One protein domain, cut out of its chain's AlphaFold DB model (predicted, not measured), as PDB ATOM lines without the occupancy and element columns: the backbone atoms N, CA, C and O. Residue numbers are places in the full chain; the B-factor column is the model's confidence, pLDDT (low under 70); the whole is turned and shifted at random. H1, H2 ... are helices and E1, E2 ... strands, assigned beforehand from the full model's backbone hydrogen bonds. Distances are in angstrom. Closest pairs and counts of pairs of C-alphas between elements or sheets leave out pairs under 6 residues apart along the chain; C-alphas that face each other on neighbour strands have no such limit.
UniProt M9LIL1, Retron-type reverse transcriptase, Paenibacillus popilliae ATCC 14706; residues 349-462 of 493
ATOM      1  N   ASP A 349     182.254 111.729 115.517       85.38
ATOM      2  CA  ASP A 349     181.452 112.301 114.433       85.38
ATOM      3  C   ASP A 349     180.083 112.797 114.891       85.38
ATOM      4  O   ASP A 349     179.457 113.590 114.197       85.38
ATOM      5  N   THR A 350     179.621 112.416 116.083       85.56
ATOM      6  CA  THR A 350     178.298 112.815 116.584       85.56
ATOM      7  C   THR A 350     178.174 114.334 116.693       85.56
ATOM      8  O   THR A 350     177.162 114.907 116.291       85.56
ATOM      9  N   VAL A 351     179.215 115.009 117.199       85.38
ATOM     10  CA  VAL A 351     179.241 116.479 117.298       85.38
ATOM     11  C   VAL A 351     179.252 117.103 115.904       85.38
ATOM     12  O   VAL A 351     178.496 118.040 115.648       85.38
ATOM     13  N   ARG A 352     180.062 116.558 114.989       85.94
ATOM     14  CA  ARG A 352     180.160 117.051 113.609       85.94
ATOM     15  C   ARG A 352     178.827 116.908 112.876       85.94
ATOM     16  O   ARG A 352     178.305 117.894 112.368       85.94
ATOM     17  N   ASN A 353     178.226 115.724 112.922       85.81
ATOM     18  CA  ASN A 353     176.932 115.423 112.313       85.81
ATOM     19  C   ASN A 353     175.827 116.323 112.874       85.81
ATOM     20  O   ASN A 353     174.985 116.812 112.121       85.81
ATOM     21  N   PHE A 354     175.854 116.607 114.180       85.00
ATOM     22  CA  PHE A 354     174.906 117.525 114.804       85.00
ATOM     23  C   PHE A 354     175.050 118.959 114.272       85.00
ATOM     24  O   PHE A 354     174.051 119.591 113.925       85.00
ATOM     25  N   ILE A 355     176.283 119.463 114.166       86.38
ATOM     26  CA  ILE A 355     176.578 120.803 113.637       86.38
ATOM     27  C   ILE A 355     176.159 120.914 112.165       86.38
ATOM     28  O   ILE A 355     175.497 121.886 111.789       86.38
ATOM     29  N   THR A 356     176.495 119.909 111.350       85.81
ATOM     30  CA  THR A 356     176.143 119.851 109.923       85.81
ATOM     31  C   THR A 356     174.634 119.812 109.724       85.81
ATOM     32  O   THR A 356     174.103 120.575 108.917       85.81
ATOM     33  N   LYS A 357     173.922 118.988 110.503       82.81
ATOM     34  CA  LYS A 357     172.463 118.818 110.406       82.81
ATOM     35  C   LYS A 357     171.708 120.141 110.519       82.81
ATOM     36  O   LYS A 357     170.741 120.358 109.795       82.81
ATOM     37  N   TYR A 358     172.143 121.023 111.414       82.88
ATOM     38  CA  TYR A 358     171.509 122.326 111.622       82.88
ATOM     39  C   TYR A 358     172.226 123.484 110.924       82.88
ATOM     40  O   TYR A 358     171.838 124.633 111.132       82.88
ATOM     41  N   LYS A 359     173.260 123.202 110.117       84.00
ATOM     42  CA  LYS A 359     174.068 124.204 109.403       84.00
ATOM     43  C   LYS A 359     174.541 125.339 110.322       84.00
ATOM     44  O   LYS A 359     174.481 126.516 109.978       84.00
ATOM     45  N   MET A 360     175.000 124.979 111.521       85.56
ATOM     46  CA  MET A 360     175.400 125.944 112.557       85.56
ATOM     47  C   MET A 360     176.771 126.579 112.298       85.56
ATOM     48  O   MET A 360     177.127 127.546 112.968       85.56
ATOM     49  N   VAL A 361     177.548 126.043 111.356       86.88
ATOM     50  CA  VAL A 361     178.896 126.505 111.004       86.88
ATOM     51  C   VAL A 361     179.007 126.620 109.483       86.88
ATOM     52  O   VAL A 361     178.404 125.826 108.764       86.88
ATOM     53  N   LYS A 362     179.766 127.611 108.996       81.06
ATOM     54  CA  LYS A 362     179.972 127.858 107.555       81.06
ATOM     55  C   LYS A 362     180.741 126.736 106.850       81.06
ATOM     56  O   LYS A 362     180.350 126.332 105.764       81.06
ATOM     57  N   ASP A 363     181.826 126.273 107.461       82.38
ATOM     58  CA  ASP A 363     182.656 125.174 106.971       82.38
ATOM     59  C   ASP A 363     183.127 124.339 108.167       82.38
ATOM     60  O   ASP A 363     183.689 124.873 109.128       82.38
ATOM     61  N   ILE A 364     182.852 123.036 108.119       79.62
ATOM     62  CA  ILE A 364     183.173 122.107 109.200       79.62
ATOM     63  C   ILE A 364     184.649 121.696 109.204       79.62
ATOM     64  O   ILE A 364     185.182 121.375 110.268       79.62
ATOM     65  N   ASN A 365     185.307 121.760 108.042       83.75
ATOM     66  CA  ASN A 365     186.706 121.377 107.849       83.75
ATOM     67  C   ASN A 365     187.669 122.549 108.084       83.75
ATOM     68  O   ASN A 365     188.887 122.363 108.125       83.75
ATOM     69  N   ALA A 366     187.140 123.760 108.266       80.75
ATOM     70  CA  ALA A 366     187.945 124.930 108.567       80.75
ATOM     71  C   ALA A 366     188.679 124.779 109.911       80.75
ATOM     72  O   ALA A 366     188.114 124.318 110.903       80.75
ATOM     73  N   LYS A 367     189.926 125.275 109.971       77.81
ATOM     74  CA  LYS A 367     190.727 125.332 111.212       77.81
ATOM     75  C   LYS A 367     190.027 126.106 112.337       77.81
ATOM     76  O   LYS A 367     190.252 125.824 113.510       77.81
ATOM     77  N   GLN A 368     189.200 127.088 111.982       80.38
ATOM     78  CA  GLN A 368     188.378 127.856 112.910       80.38
ATOM     79  C   GLN A 368     186.937 127.898 112.408       80.38
ATOM     80  O   GLN A 368     186.663 128.318 111.283       80.38
ATOM     81  N   TRP A 369     186.006 127.482 113.262       83.00
ATOM     82  CA  TRP A 369     184.589 127.465 112.929       83.00
ATOM     83  C   TRP A 369     183.979 128.858 113.033       83.00
ATOM     84  O   TRP A 369     184.025 129.499 114.081       83.00
ATOM     85  N   ARG A 370     183.348 129.304 111.944       84.31
ATOM     86  CA  ARG A 370     182.505 130.502 111.935       84.31
ATOM     87  C   ARG A 370     181.049 130.102 112.138       84.31
ATOM     88  O   ARG A 370     180.456 129.475 111.258       84.31
ATOM     89  N   MET A 371     180.488 130.489 113.280       89.88
ATOM     90  CA  MET A 371     179.112 130.178 113.656       89.88
ATOM     91  C   MET A 371     178.117 130.958 112.791       89.88
ATOM     92  O   MET A 371     178.303 132.146 112.513       89.88
ATOM     93  N   LEU A 372     177.053 130.276 112.384       88.06
ATOM     94  CA  LEU A 372     175.942 130.810 111.613       88.06
ATOM     95  C   LEU A 372     174.679 130.879 112.475       88.06
ATOM     96  O   LEU A 372     174.501 130.119 113.434       88.06
ATOM     97  N   HIS A 373     173.800 131.809 112.112       89.00
ATOM     98  CA  HIS A 373     172.441 131.835 112.630       89.00
ATOM     99  C   HIS A 373     171.602 130.749 111.956       89.00
ATOM    100  O   HIS A 373     171.882 130.374 110.818       89.00
ATOM    101  N   ILE A 374     170.556 130.276 112.632       87.94
ATOM    102  CA  ILE A 374     169.602 129.325 112.051       87.94
ATOM    103  C   ILE A 374     168.415 130.118 111.486       87.94
ATOM    104  O   ILE A 374     167.619 130.620 112.281       87.94
ATOM    105  N   PRO A 375     168.244 130.224 110.151       84.62
ATOM    106  CA  PRO A 375     167.236 131.101 109.545       84.62
ATOM    107  C   PRO A 375     165.797 130.759 109.946       84.62
ATOM    108  O   PRO A 375     164.989 131.655 110.165       84.62
ATOM    109  N   SER A 376     165.491 129.468 110.107       86.69
ATOM    110  CA  SER A 376     164.131 128.990 110.385       86.69
ATOM    111  C   SER A 376     163.570 129.431 111.736       86.69
ATOM    112  O   SER A 376     162.358 129.425 111.908       86.69
ATOM    113  N   ILE A 377     164.425 129.821 112.685       88.06
ATOM    114  CA  ILE A 377     164.008 130.195 114.043       88.06
ATOM    115  C   ILE A 377     164.239 131.677 114.369       88.06
ATOM    116  O   ILE A 377     163.947 132.098 115.482       88.06
ATOM    117  N   VAL A 378     164.734 132.487 113.423       89.44
ATOM    118  CA  VAL A 378     165.059 133.912 113.665       89.44
ATOM    119  C   VAL A 378     163.836 134.714 114.123       89.44
ATOM    120  O   VAL A 378     163.959 135.589 114.977       89.44
ATOM    121  N   ASN A 379     162.654 134.396 113.592       88.94
ATOM    122  CA  ASN A 379     161.424 135.148 113.860       88.94
ATOM    123  C   ASN A 379     160.686 134.703 115.135       88.94
ATOM    124  O   ASN A 379     159.737 135.367 115.546       88.94
ATOM    125  N   HIS A 380     161.114 133.615 115.782       89.69
ATOM    126  CA  HIS A 380     160.500 133.144 117.026       89.69
ATOM    127  C   HIS A 380     160.748 134.122 118.186       89.69
ATOM    128  O   HIS A 380     161.729 134.875 118.165       89.69
ATOM    129  N   PRO A 381     159.895 134.139 119.225       90.38
ATOM    130  CA  PRO A 381     160.160 134.915 120.431       90.38
ATOM    131  C   PRO A 381     161.461 134.446 121.095       90.38
ATOM    132  O   PRO A 381     161.819 133.270 121.048       90.38
ATOM    133  N   ASP A 382     162.186 135.373 121.724       90.00
ATOM    134  CA  ASP A 382     163.560 135.119 122.177       90.00
ATOM    135  C   ASP A 382     163.638 133.929 123.147       90.00
ATOM    136  O   ASP A 382     164.559 133.112 123.074       90.00
ATOM    137  N   ILE A 383     162.635 133.807 124.026       88.56
ATOM    138  CA  ILE A 383     162.522 132.701 124.978       88.56
ATOM    139  C   ILE A 383     162.440 131.345 124.269       88.56
ATOM    140  O   ILE A 383     163.118 130.408 124.683       88.56
ATOM    141  N   GLU A 384     161.669 131.239 123.184       88.19
ATOM    142  CA  GLU A 384     161.531 129.997 122.421       88.19
ATOM    143  C   GLU A 384     162.834 129.635 121.721       88.19
ATOM    144  O   GLU A 384     163.218 128.467 121.730       88.19
ATOM    145  N   ILE A 385     163.551 130.629 121.183       89.88
ATOM    146  CA  ILE A 385     164.859 130.413 120.558       89.88
ATOM    147  C   ILE A 385     165.797 129.752 121.574       89.88
ATOM    148  O   ILE A 385     166.288 128.646 121.335       89.88
ATOM    149  N   VAL A 386     166.013 130.372 122.739       89.44
ATOM    150  CA  VAL A 386     166.924 129.816 123.758       89.44
ATOM    151  C   VAL A 386     166.405 128.495 124.326       89.44
ATOM    152  O   VAL A 386     167.190 127.560 124.502       89.44
ATOM    153  N   ALA A 387     165.098 128.362 124.558       88.12
ATOM    154  CA  ALA A 387     164.499 127.120 125.041       88.12
ATOM    155  C   ALA A 387     164.744 125.951 124.076       88.12
ATOM    156  O   ALA A 387     165.060 124.847 124.524       88.12
ATOM    157  N   LEU A 388     164.673 126.193 122.767       88.19
ATOM    158  CA  LEU A 388     164.884 125.196 121.723       88.19
ATOM    159  C   LEU A 388     166.355 124.765 121.618       88.19
ATOM    160  O   LEU A 388     166.634 123.565 121.531       88.19
ATOM    161  N   TYR A 389     167.312 125.696 121.716       89.88
ATOM    162  CA  TYR A 389     168.739 125.350 121.833       89.88
ATOM    163  C   TYR A 389     169.034 124.560 123.120       89.88
ATOM    164  O   TYR A 389     169.714 123.532 123.074       89.88
ATOM    165  N   ASN A 390     168.478 124.985 124.257       88.69
ATOM    166  CA  ASN A 390     168.638 124.294 125.536       88.69
ATOM    167  C   ASN A 390     167.999 122.896 125.522       88.69
ATOM    168  O   ASN A 390     168.549 121.964 126.100       88.69
ATOM    169  N   ALA A 391     166.837 122.719 124.889       86.06
ATOM    170  CA  ALA A 391     166.191 121.414 124.742       86.06
ATOM    171  C   ALA A 391     167.047 120.460 123.895       86.06
ATOM    172  O   ALA A 391     167.258 119.312 124.289       86.06
ATOM    173  N   ARG A 392     167.611 120.960 122.788       87.62
ATOM    174  CA  ARG A 392     168.558 120.235 121.926       87.62
ATOM    175  C   ARG A 392     169.797 119.760 122.687       87.62
ATOM    176  O   ARG A 392     170.118 118.574 122.641       87.62
ATOM    177  N   LEU A 393     170.459 120.667 123.408       88.06
ATOM    178  CA  LEU A 393     171.647 120.349 124.208       88.06
ATOM    179  C   LEU A 393     171.338 119.351 125.325       88.06
ATOM    180  O   LEU A 393     172.041 118.350 125.458       88.06
ATOM    181  N   ARG A 394     170.268 119.588 126.097       87.06
ATOM    182  CA  ARG A 394     169.853 118.694 127.189       87.06
ATOM    183  C   ARG A 394     169.517 117.296 126.682       87.06
ATOM    184  O   ARG A 394     169.935 116.323 127.297       87.06
ATOM    185  N   GLY A 395     168.807 117.189 125.558       83.81
ATOM    186  CA  GLY A 395     168.465 115.903 124.953       83.81
ATOM    187  C   GLY A 395     169.700 115.078 124.594       83.81
ATOM    188  O   GLY A 395     169.781 113.908 124.959       83.81
ATOM    189  N   LEU A 396     170.687 115.702 123.942       87.00
ATOM    190  CA  LEU A 396     171.929 115.024 123.568       87.00
ATOM    191  C   LEU A 396     172.782 114.658 124.793       87.00
ATOM    192  O   LEU A 396     173.290 113.542 124.875       87.00
ATOM    193  N   TYR A 397     172.900 115.567 125.767       88.69
ATOM    194  CA  TYR A 397     173.613 115.293 127.014       88.69
ATOM    195  C   TYR A 397     172.987 114.128 127.781       88.69
ATOM    196  O   TYR A 397     173.704 113.220 128.186       88.69
ATOM    197  N   ASN A 398     171.661 114.107 127.941       86.38
ATOM    198  CA  ASN A 398     170.968 113.040 128.662       86.38
ATOM    199  C   ASN A 398     171.204 111.666 128.026       86.38
ATOM    200  O   ASN A 398     171.376 110.695 128.760       86.38
ATOM    201  N   PHE A 399     171.278 111.610 126.693       85.62
ATOM    202  CA  PHE A 399     171.579 110.388 125.952       85.62
ATOM    203  C   PHE A 399     173.043 109.938 126.113       85.62
ATOM    204  O   PHE A 399     173.306 108.755 126.283       85.62
ATOM    205  N   TYR A 400     174.004 110.867 126.136       89.44
ATOM    206  CA  TYR A 400     175.436 110.538 126.216       89.44
ATOM    207  C   TYR A 400     176.062 110.676 127.610       89.44
ATOM    208  O   TYR A 400     177.267 110.484 127.762       89.44
ATOM    209  N   LYS A 401     175.297 110.985 128.663       88.19
ATOM    210  CA  LYS A 401     175.838 111.294 130.007       88.19
ATOM    211  C   LYS A 401     176.695 110.193 130.638       88.19
ATOM    212  O   LYS A 401     177.494 110.488 131.529       88.19
ATOM    213  N   MET A 402     176.529 108.946 130.195       87.31
ATOM    214  CA  MET A 402     177.300 107.787 130.656       87.31
ATOM    215  C   MET A 402     178.668 107.666 129.970       87.31
ATOM    216  O   MET A 402     179.529 106.932 130.465       87.31
ATOM    217  N   ALA A 403     178.878 108.380 128.860       89.62
ATOM    218  CA  ALA A 403     180.096 108.310 128.074       89.62
ATOM    219  C   ALA A 403     181.283 108.997 128.767       89.62
ATOM    220  O   ALA A 403     181.144 110.023 129.434       89.62
ATOM    221  N   MET A 404     182.482 108.447 128.593       89.06
ATOM    222  CA  MET A 404     183.710 108.935 129.217       89.06
ATOM    223  C   MET A 404     184.115 110.317 128.691       89.06
ATOM    224  O   MET A 404     184.469 111.205 129.466       89.06
ATOM    225  N   ASN A 405     184.020 110.516 127.378       90.62
ATOM    226  CA  ASN A 405     184.374 111.758 126.693       90.62
ATOM    227  C   ASN A 405     183.242 112.803 126.679       90.62
ATOM    228  O   ASN A 405     183.436 113.877 126.107       90.62
ATOM    229  N   VAL A 406     182.098 112.549 127.338       88.50
ATOM    230  CA  VAL A 406     180.910 113.425 127.270       88.50
ATOM    231  C   VAL A 406     181.225 114.869 127.641       88.50
ATOM    232  O   VAL A 406     180.792 115.787 126.957       88.50
ATOM    233  N   ASN A 407     182.035 115.090 128.677       89.19
ATOM    234  CA  ASN A 407     182.362 116.437 129.137       89.19
ATOM    235  C   ASN A 407     183.108 117.231 128.050       89.19
ATOM    236  O   ASN A 407     182.734 118.359 127.732       89.19
ATOM    237  N   ARG A 408     184.118 116.616 127.422       90.12
ATOM    238  CA  ARG A 408     184.904 117.239 126.349       90.12
ATOM    239  C   ARG A 408     184.029 117.539 125.132       90.12
ATOM    240  O   ARG A 408     183.989 118.684 124.686       90.12
ATOM    241  N   SER A 409     183.310 116.532 124.637       89.56
ATOM    242  CA  SER A 409     182.496 116.643 123.422       89.56
ATOM    243  C   SER A 409     181.328 117.619 123.603       89.56
ATOM    244  O   SER A 409     181.070 118.451 122.735       89.56
ATOM    245  N   MET A 410     180.663 117.596 124.762       90.50
ATOM    246  CA  MET A 410     179.550 118.503 125.047       90.50
ATOM    247  C   MET A 410     180.000 119.939 125.302       90.50
ATOM    248  O   MET A 410     179.296 120.851 124.890       90.50
ATOM    249  N   ARG A 411     181.173 120.181 125.908       89.94
ATOM    250  CA  ARG A 411     181.729 121.544 126.016       89.94
ATOM    251  C   ARG A 411     182.002 122.149 124.644       89.94
ATOM    252  O   ARG A 411     181.632 123.296 124.405       89.94
ATOM    253  N   GLN A 412     182.598 121.370 123.741       88.75
ATOM    254  CA  GLN A 412     182.829 121.799 122.362       88.75
ATOM    255  C   GLN A 412     181.506 122.134 121.658       88.75
ATOM    256  O   GLN A 412     181.378 123.207 121.071       88.75
ATOM    257  N   LEU A 413     180.502 121.257 121.765       90.00
ATOM    258  CA  LEU A 413     179.190 121.494 121.166       90.00
ATOM    259  C   LEU A 413     178.464 122.691 121.796       90.00
ATOM    260  O   LEU A 413     177.884 123.501 121.080       90.00
ATOM    261  N   SER A 414     178.502 122.821 123.123       91.12
ATOM    262  CA  SER A 414     177.870 123.917 123.859       91.12
ATOM    263  C   SER A 414     178.426 125.267 123.437       91.12
ATOM    264  O   SER A 414     177.654 126.200 123.253       91.12
ATOM    265  N   TYR A 415     179.742 125.358 123.223       90.62
ATOM    266  CA  TYR A 415     180.373 126.564 122.697       90.62
ATOM    267  C   TYR A 415     179.817 126.919 121.308       90.62
ATOM    268  O   TYR A 415     179.355 128.035 121.088       90.62
ATOM    269  N   VAL A 416     179.767 125.964 120.376       90.75
ATOM    270  CA  VAL A 416     179.208 126.212 119.032       90.75
ATOM    271  C   VAL A 416     177.736 126.635 119.105       90.75
ATOM    272  O   VAL A 416     177.329 127.596 118.450       90.75
ATOM    273  N   MET A 417     176.948 125.947 119.931       91.25
ATOM    274  CA  MET A 417     175.520 126.203 120.124       91.25
ATOM    275  C   MET A 417     175.251 127.576 120.742       91.25
ATOM    276  O   MET A 417     174.338 128.266 120.294       91.25
ATOM    277  N   GLU A 418     176.048 127.992 121.728       92.19
ATOM    278  CA  GLU A 418     175.926 129.301 122.378       92.19
ATOM    279  C   GLU A 418     176.090 130.425 121.355       92.19
ATOM    280  O   GLU A 418     175.235 131.301 121.228       92.19
ATOM    281  N   TYR A 419     177.164 130.374 120.569       92.50
ATOM    282  CA  TYR A 419     177.464 131.418 119.597       92.50
ATOM    283  C   TYR A 419     176.548 131.374 118.371       92.50
ATOM    284  O   TYR A 419     176.230 132.428 117.827       92.50
ATOM    285  N   SER A 420     176.063 130.198 117.959       93.00
ATOM    286  CA  SER A 420     175.009 130.095 116.938       93.00
ATOM    287  C   SER A 420     173.679 130.682 117.434       93.00
ATOM    288  O   SER A 420     172.993 131.394 116.693       93.00
ATOM    289  N   CYS A 421     173.326 130.458 118.703       92.69
ATOM    290  CA  CYS A 421     172.134 131.040 119.316       92.69
ATOM    291  C   CYS A 421     172.236 132.571 119.383       92.69
ATOM    292  O   CYS A 421     171.339 133.280 118.925       92.69
ATOM    293  N   LEU A 422     173.377 133.092 119.843       93.56
ATOM    294  CA  LEU A 422     173.643 134.529 119.852       93.56
ATOM    295  C   LEU A 422     173.670 135.127 118.441       93.56
ATOM    296  O   LEU A 422     173.171 136.231 118.256       93.56
ATOM    297  N   ALA A 423     174.199 134.415 117.438       93.00
ATOM    298  CA  ALA A 423     174.145 134.843 116.039       93.00
ATOM    299  C   ALA A 423     172.699 134.940 115.526       93.00
ATOM    300  O   ALA A 423     172.367 135.861 114.784       93.00
ATOM    301  N   THR A 424     171.828 134.026 115.956       92.94
ATOM    302  CA  THR A 424     170.394 134.039 115.628       92.94
ATOM    303  C   THR A 424     169.687 135.244 116.241       92.94
ATOM    304  O   THR A 424     169.001 135.975 115.530       92.94
ATOM    305  N   LEU A 425     169.934 135.526 117.521       92.94
ATOM    306  CA  LEU A 425     169.420 136.730 118.179       92.94
ATOM    307  C   LEU A 425     170.005 138.015 117.564       92.94
ATOM    308  O   LEU A 425     169.288 138.990 117.363       92.94
ATOM    309  N   ALA A 426     171.292 138.022 117.215       93.44
ATOM    310  CA  ALA A 426     171.949 139.149 116.557       93.44
ATOM    311  C   ALA A 426     171.346 139.444 115.180       93.44
ATOM    312  O   ALA A 426     171.091 140.607 114.875       93.44
ATOM    313  N   SER A 427     171.044 138.404 114.398       92.69
ATOM    314  CA  SER A 427     170.325 138.533 113.127       92.69
ATOM    315  C   SER A 427     168.935 139.149 113.334       92.69
ATOM    316  O   SER A 427     168.600 140.141 112.689       92.69
ATOM    317  N   LYS A 428     168.173 138.650 114.320       92.81
ATOM    318  CA  LYS A 428     166.844 139.178 114.677       92.81
ATOM    319  C   LYS A 428     166.875 140.665 115.050       92.81
ATOM    320  O   LYS A 428     166.050 141.443 114.583       92.81
ATOM    321  N   TYR A 429     167.843 141.065 115.872       92.56
ATOM    322  CA  TYR A 429     168.005 142.445 116.337       92.56
ATOM    323  C   TYR A 429     168.804 143.340 115.378       92.56
ATOM    324  O   TYR A 429     169.082 144.485 115.734       92.56
ATOM    325  N   LYS A 430     169.214 142.835 114.201       91.44
ATOM    326  CA  LYS A 430     170.123 143.522 113.263       91.44
ATOM    327  C   LYS A 430     171.349 144.120 113.975       91.44
ATOM    328  O   LYS A 430     171.722 145.270 113.767       91.44
ATOM    329  N   SER A 431     171.949 143.340 114.873       93.31
ATOM    330  CA  SER A 431     173.040 143.759 115.759       93.31
ATOM    331  C   SER A 431     174.228 142.797 115.674       93.31
ATOM    332  O   SER A 431     174.229 141.853 114.888       93.31
ATOM    333  N   SER A 432     175.269 143.031 116.475       92.19
ATOM    334  CA  SER A 432     176.421 142.128 116.577       92.19
ATOM    335  C   SER A 432     176.275 141.154 117.749       92.19
ATOM    336  O   SER A 432     175.643 141.462 118.763       92.19
ATOM    337  N   ILE A 433     176.915 139.984 117.641       91.44
ATOM    338  CA  ILE A 433     176.939 138.950 118.695       91.44
ATOM    339  C   ILE A 433     177.399 139.537 120.036       91.44
ATOM    340  O   ILE A 433     176.799 139.260 121.072       91.44
ATOM    341  N   ALA A 434     178.434 140.382 120.014       91.69
ATOM    342  CA  ALA A 434     178.975 141.019 121.210       91.69
ATOM    343  C   ALA A 434     177.943 141.927 121.901       91.69
ATOM    344  O   ALA A 434     177.735 141.804 123.108       91.69
ATOM    345  N   LYS A 435     177.241 142.775 121.132       92.56
ATOM    346  CA  LYS A 435     176.199 143.672 121.659       92.56
ATOM    347  C   LYS A 435     175.034 142.888 122.262       92.56
ATOM    348  O   LYS A 435     174.559 143.229 123.340       92.56
ATOM    349  N   VAL A 436     174.603 141.808 121.608       92.12
ATOM    350  CA  VAL A 436     173.530 140.941 122.124       92.12
ATOM    351  C   VAL A 436     173.955 140.216 123.401       92.12
ATOM    352  O   VAL A 436     173.204 140.215 124.374       92.12
ATOM    353  N   LYS A 437     175.166 139.646 123.440       91.31
ATOM    354  CA  LYS A 437     175.683 138.967 124.636       91.31
ATOM    355  C   LYS A 437     175.804 139.924 125.820       91.31
ATOM    356  O   LYS A 437     175.493 139.530 126.936       91.31
ATOM    357  N   GLN A 438     176.206 141.173 125.579       90.81
ATOM    358  CA  GLN A 438     176.253 142.212 126.608       90.81
ATOM    359  C   GLN A 438     174.850 142.628 127.070       90.81
ATOM    360  O   GLN A 438     174.632 142.753 128.271       90.81
ATOM    361  N   LYS A 439     173.894 142.773 126.143       89.94
ATOM    362  CA  LYS A 439     172.494 143.120 126.441       89.94
ATOM    363  C   LYS A 439     171.814 142.101 127.361       89.94
ATOM    364  O   LYS A 439     171.061 142.494 128.241       89.94
ATOM    365  N   PHE A 440     172.070 140.808 127.158       90.44
ATOM    366  CA  PHE A 440     171.454 139.715 127.925       90.44
ATOM    367  C   PHE A 440     172.384 139.110 128.988       90.44
ATOM    368  O   PHE A 440     172.142 138.001 129.471       90.44
ATOM    369  N   LYS A 441     173.471 139.804 129.345       90.19
ATOM    370  CA  LYS A 441     174.416 139.337 130.362       90.19
ATOM    371  C   LYS A 441     173.786 139.432 131.751       90.19
ATOM    372  O   LYS A 441     173.268 140.474 132.133       90.19
ATOM    373  N   VAL A 442     173.889 138.350 132.514       87.69
ATOM    374  CA  VAL A 442     173.433 138.254 133.902       87.69
ATOM    375  C   VAL A 442     174.538 137.550 134.693       87.69
ATOM    376  O   VAL A 442     174.763 136.343 134.546       87.69
ATOM    377  N   ASP A 443     175.269 138.321 135.495       84.06
ATOM    378  CA  ASP A 443     176.473 137.902 136.223       84.06
ATOM    379  C   ASP A 443     177.562 137.305 135.303       84.06
ATOM    380  O   ASP A 443     178.096 137.972 134.411       84.06
ATOM    381  N   LYS A 444     177.905 136.030 135.529       82.88
ATOM    382  CA  LYS A 444     178.866 135.237 134.746       82.88
ATOM    383  C   LYS A 444     178.231 134.528 133.544       82.88
ATOM    384  O   LYS A 444     178.952 133.933 132.750       82.88
ATOM    385  N   HIS A 445     176.907 134.575 133.411       86.44
ATOM    386  CA  HIS A 445     176.152 133.870 132.376       86.44
ATOM    387  C   HIS A 445     175.349 134.868 131.531       86.44
ATOM    388  O   HIS A 445     175.404 136.078 131.744       86.44
ATOM    389  N   TRP A 446     174.596 134.376 130.552       89.75
ATOM    390  CA  TRP A 446     173.609 135.184 129.843       89.75
ATOM    391  C   TRP A 446     172.278 134.439 129.775       89.75
ATOM    392  O   TRP A 446     172.225 133.206 129.841       89.75
ATOM    393  N   GLY A 447     171.189 135.195 129.718       89.56
ATOM    394  CA  GLY A 447     169.848 134.642 129.767       89.56
ATOM    395  C   GLY A 447     168.788 135.665 129.410       89.56
ATOM    396  O   GLY A 447     169.022 136.871 129.451       89.56
ATOM    397  N   ILE A 448     167.613 135.164 129.051       88.19
ATOM    398  CA  ILE A 448     166.488 135.991 128.630       88.19
ATOM    399  C   ILE A 448     165.497 136.095 129.788       88.19
ATOM    400  O   ILE A 448     165.038 135.059 130.280       88.19
ATOM    401  N   PRO A 449     165.148 137.313 130.234       88.06
ATOM    402  CA  PRO A 449     164.091 137.495 131.215       88.06
ATOM    403  C   PRO A 449     162.724 137.171 130.594       88.06
ATOM    404  O   PRO A 449     162.431 137.564 129.466       88.06
ATOM    405  N   TYR A 450     161.875 136.472 131.340       87.31
ATOM    406  CA  TYR A 450     160.493 136.173 130.980       87.31
ATOM    407  C   TYR A 450     159.587 136.260 132.210       87.31
ATOM    408  O   TYR A 450     160.044 136.103 133.340       87.31
ATOM    409  N   LYS A 451     158.297 136.524 131.996       86.69
ATOM    410  CA  LYS A 451     157.293 136.530 133.064       86.69
ATOM    411  C   LYS A 451     156.634 135.158 133.151       86.69
ATOM    412  O   LYS A 451     156.249 134.602 132.125       86.69
ATOM    413  N   ASP A 452     156.533 134.612 134.357       83.31
ATOM    414  CA  ASP A 452     155.776 133.385 134.612       83.31
ATOM    415  C   ASP A 452     154.257 133.661 134.595       83.31
ATOM    416  O   ASP A 452     153.822 134.812 134.626       83.31
ATOM    417  N   SER A 453     153.449 132.602 134.611       78.81
ATOM    418  CA  SER A 453     151.985 132.626 134.776       78.81
ATOM    419  C   SER A 453     151.506 133.449 135.984       78.81
ATOM    420  O   SER A 453     150.424 134.020 135.949       78.81
ATOM    421  N   GLN A 454     152.341 133.566 137.022       78.88
ATOM    422  CA  GLN A 454     152.099 134.359 138.235       78.88
ATOM    423  C   GLN A 454     152.675 135.790 138.168       78.88
ATOM    424  O   GLN A 454     152.759 136.474 139.183       78.88
ATOM    425  N   GLY A 455     153.149 136.243 137.003       80.00
ATOM    426  CA  GLY A 455     153.680 137.598 136.799       80.00
ATOM    427  C   GLY A 455     155.099 137.848 137.327       80.00
ATOM    428  O   GLY A 455     155.643 138.930 137.106       80.00
ATOM    429  N   GLN A 456     155.734 136.864 137.972       85.00
ATOM    430  CA  GLN A 456     157.114 136.965 138.459       85.00
ATOM    431  C   GLN A 456     158.126 136.903 137.306       85.00
ATOM    432  O   GLN A 456     158.017 136.057 136.414       85.00
ATOM    433  N   THR A 457     159.142 137.767 137.342       85.19
ATOM    434  CA  THR A 457     160.227 137.781 136.351       85.19
ATOM    435  C   THR A 457     161.243 136.684 136.663       85.19
ATOM    436  O   THR A 457     161.956 136.749 137.662       85.19
ATOM    437  N   LYS A 458     161.345 135.687 135.785       86.62
ATOM    438  CA  LYS A 458     162.362 134.628 135.815       86.62
ATOM    439  C   LYS A 458     163.336 134.809 134.656       86.62
ATOM    440  O   LYS A 458     163.013 135.427 133.648       86.62
ATOM    441  N   ILE A 459     164.541 134.263 134.781       86.50
ATOM    442  CA  ILE A 459     165.556 134.332 133.724       86.50
ATOM    443  C   ILE A 459     165.773 132.932 133.165       86.50
ATOM    444  O   ILE A 459     166.161 132.012 133.887       86.50
ATOM    445  N   LEU A 460     165.532 132.766 131.866       86.75
ATOM    446  CA  LEU A 460     165.905 131.563 131.138       86.75
ATOM    447  C   LEU A 460     167.359 131.703 130.697       86.75
ATOM    448  O   LEU A 460     167.670 132.364 129.706       86.75
ATOM    449  N   TYR A 461     168.257 131.082 131.446       87.81
ATOM    450  CA  TYR A 461     169.669 131.074 131.100       87.81
ATOM    451  C   TYR A 461     169.954 130.130 129.934       87.81
ATOM    452  O   TYR A 461     169.355 129.054 129.824       87.81
ATOM    453  N   PHE A 462     170.908 130.506 129.083       85.31
ATOM    454  CA  PHE A 462     171.536 129.528 128.204       85.31
ATOM    455  C   PHE A 462     172.308 128.531 129.074       85.31
ATOM    456  O   PHE A 462     172.974 128.952 130.018       85.31
TER     457      PHE A 462
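Overview. This is residues 349 to 462 of the 493 residues of the protein "Retron-type reverse transcriptase" of Paenibacillus popilliae ATCC 14706 (UniProt M9LIL1). Two long helices, H2 and H3, lie side by side as a hairpin, with short H1 alongside H3. At the hairpin's other end H4 crosses H3, and a two-stranded antiparallel hairpin, E1 and E2, lies by H2's start. The printed 114 residues, mostly helix, run H1 H2 H3 H4 E1 E2, compact with radius of gyration of the C-alphas 14.7 A, spanning 43 by 34 by 26 A.

Along the chain. Find C-alpha 349 at (181.452, 112.301, 114.433), where H1, residues 349 to 357, begins. H2, residues 382 to 400, runs 27.6 A; H3, residues 406 to 428, runs 31.9 A. Then come H4, residues 433 to 439, E1, 445 to 451, and E2, 457 to 461, ending at (169.669, 131.074, 131.100).

Arrangement. Start at the hub, H3. H1 only just touches its residues 409 to 413, with 3 pairs of C-alphas within 8 A, the closest Val 351 and Leu 413, 6.3 A. H2 touches H3 at a shallow tilt of 15 degrees, opposite ways, closest at C-alphas 400 and 406, 6.3 A. H4 touches residues 419 to 426, about perpendicular at 83 degrees, closest at C-alphas 426 and 433, 5.4 A. Between E1 and E2, N 448 and O 460 are within hydrogen-bond range, 2.9 A. In H1, H2, H3 and H4 every O i to N i+4 pair is within range.

Size, cuts and confidence. The farthest C-alphas, Lys 367 and Gln 454, are 48.0 A apart. The printed part has no cut; the link H1 to H2, 24 residues, is long. No printed residue is under pLDDT 70.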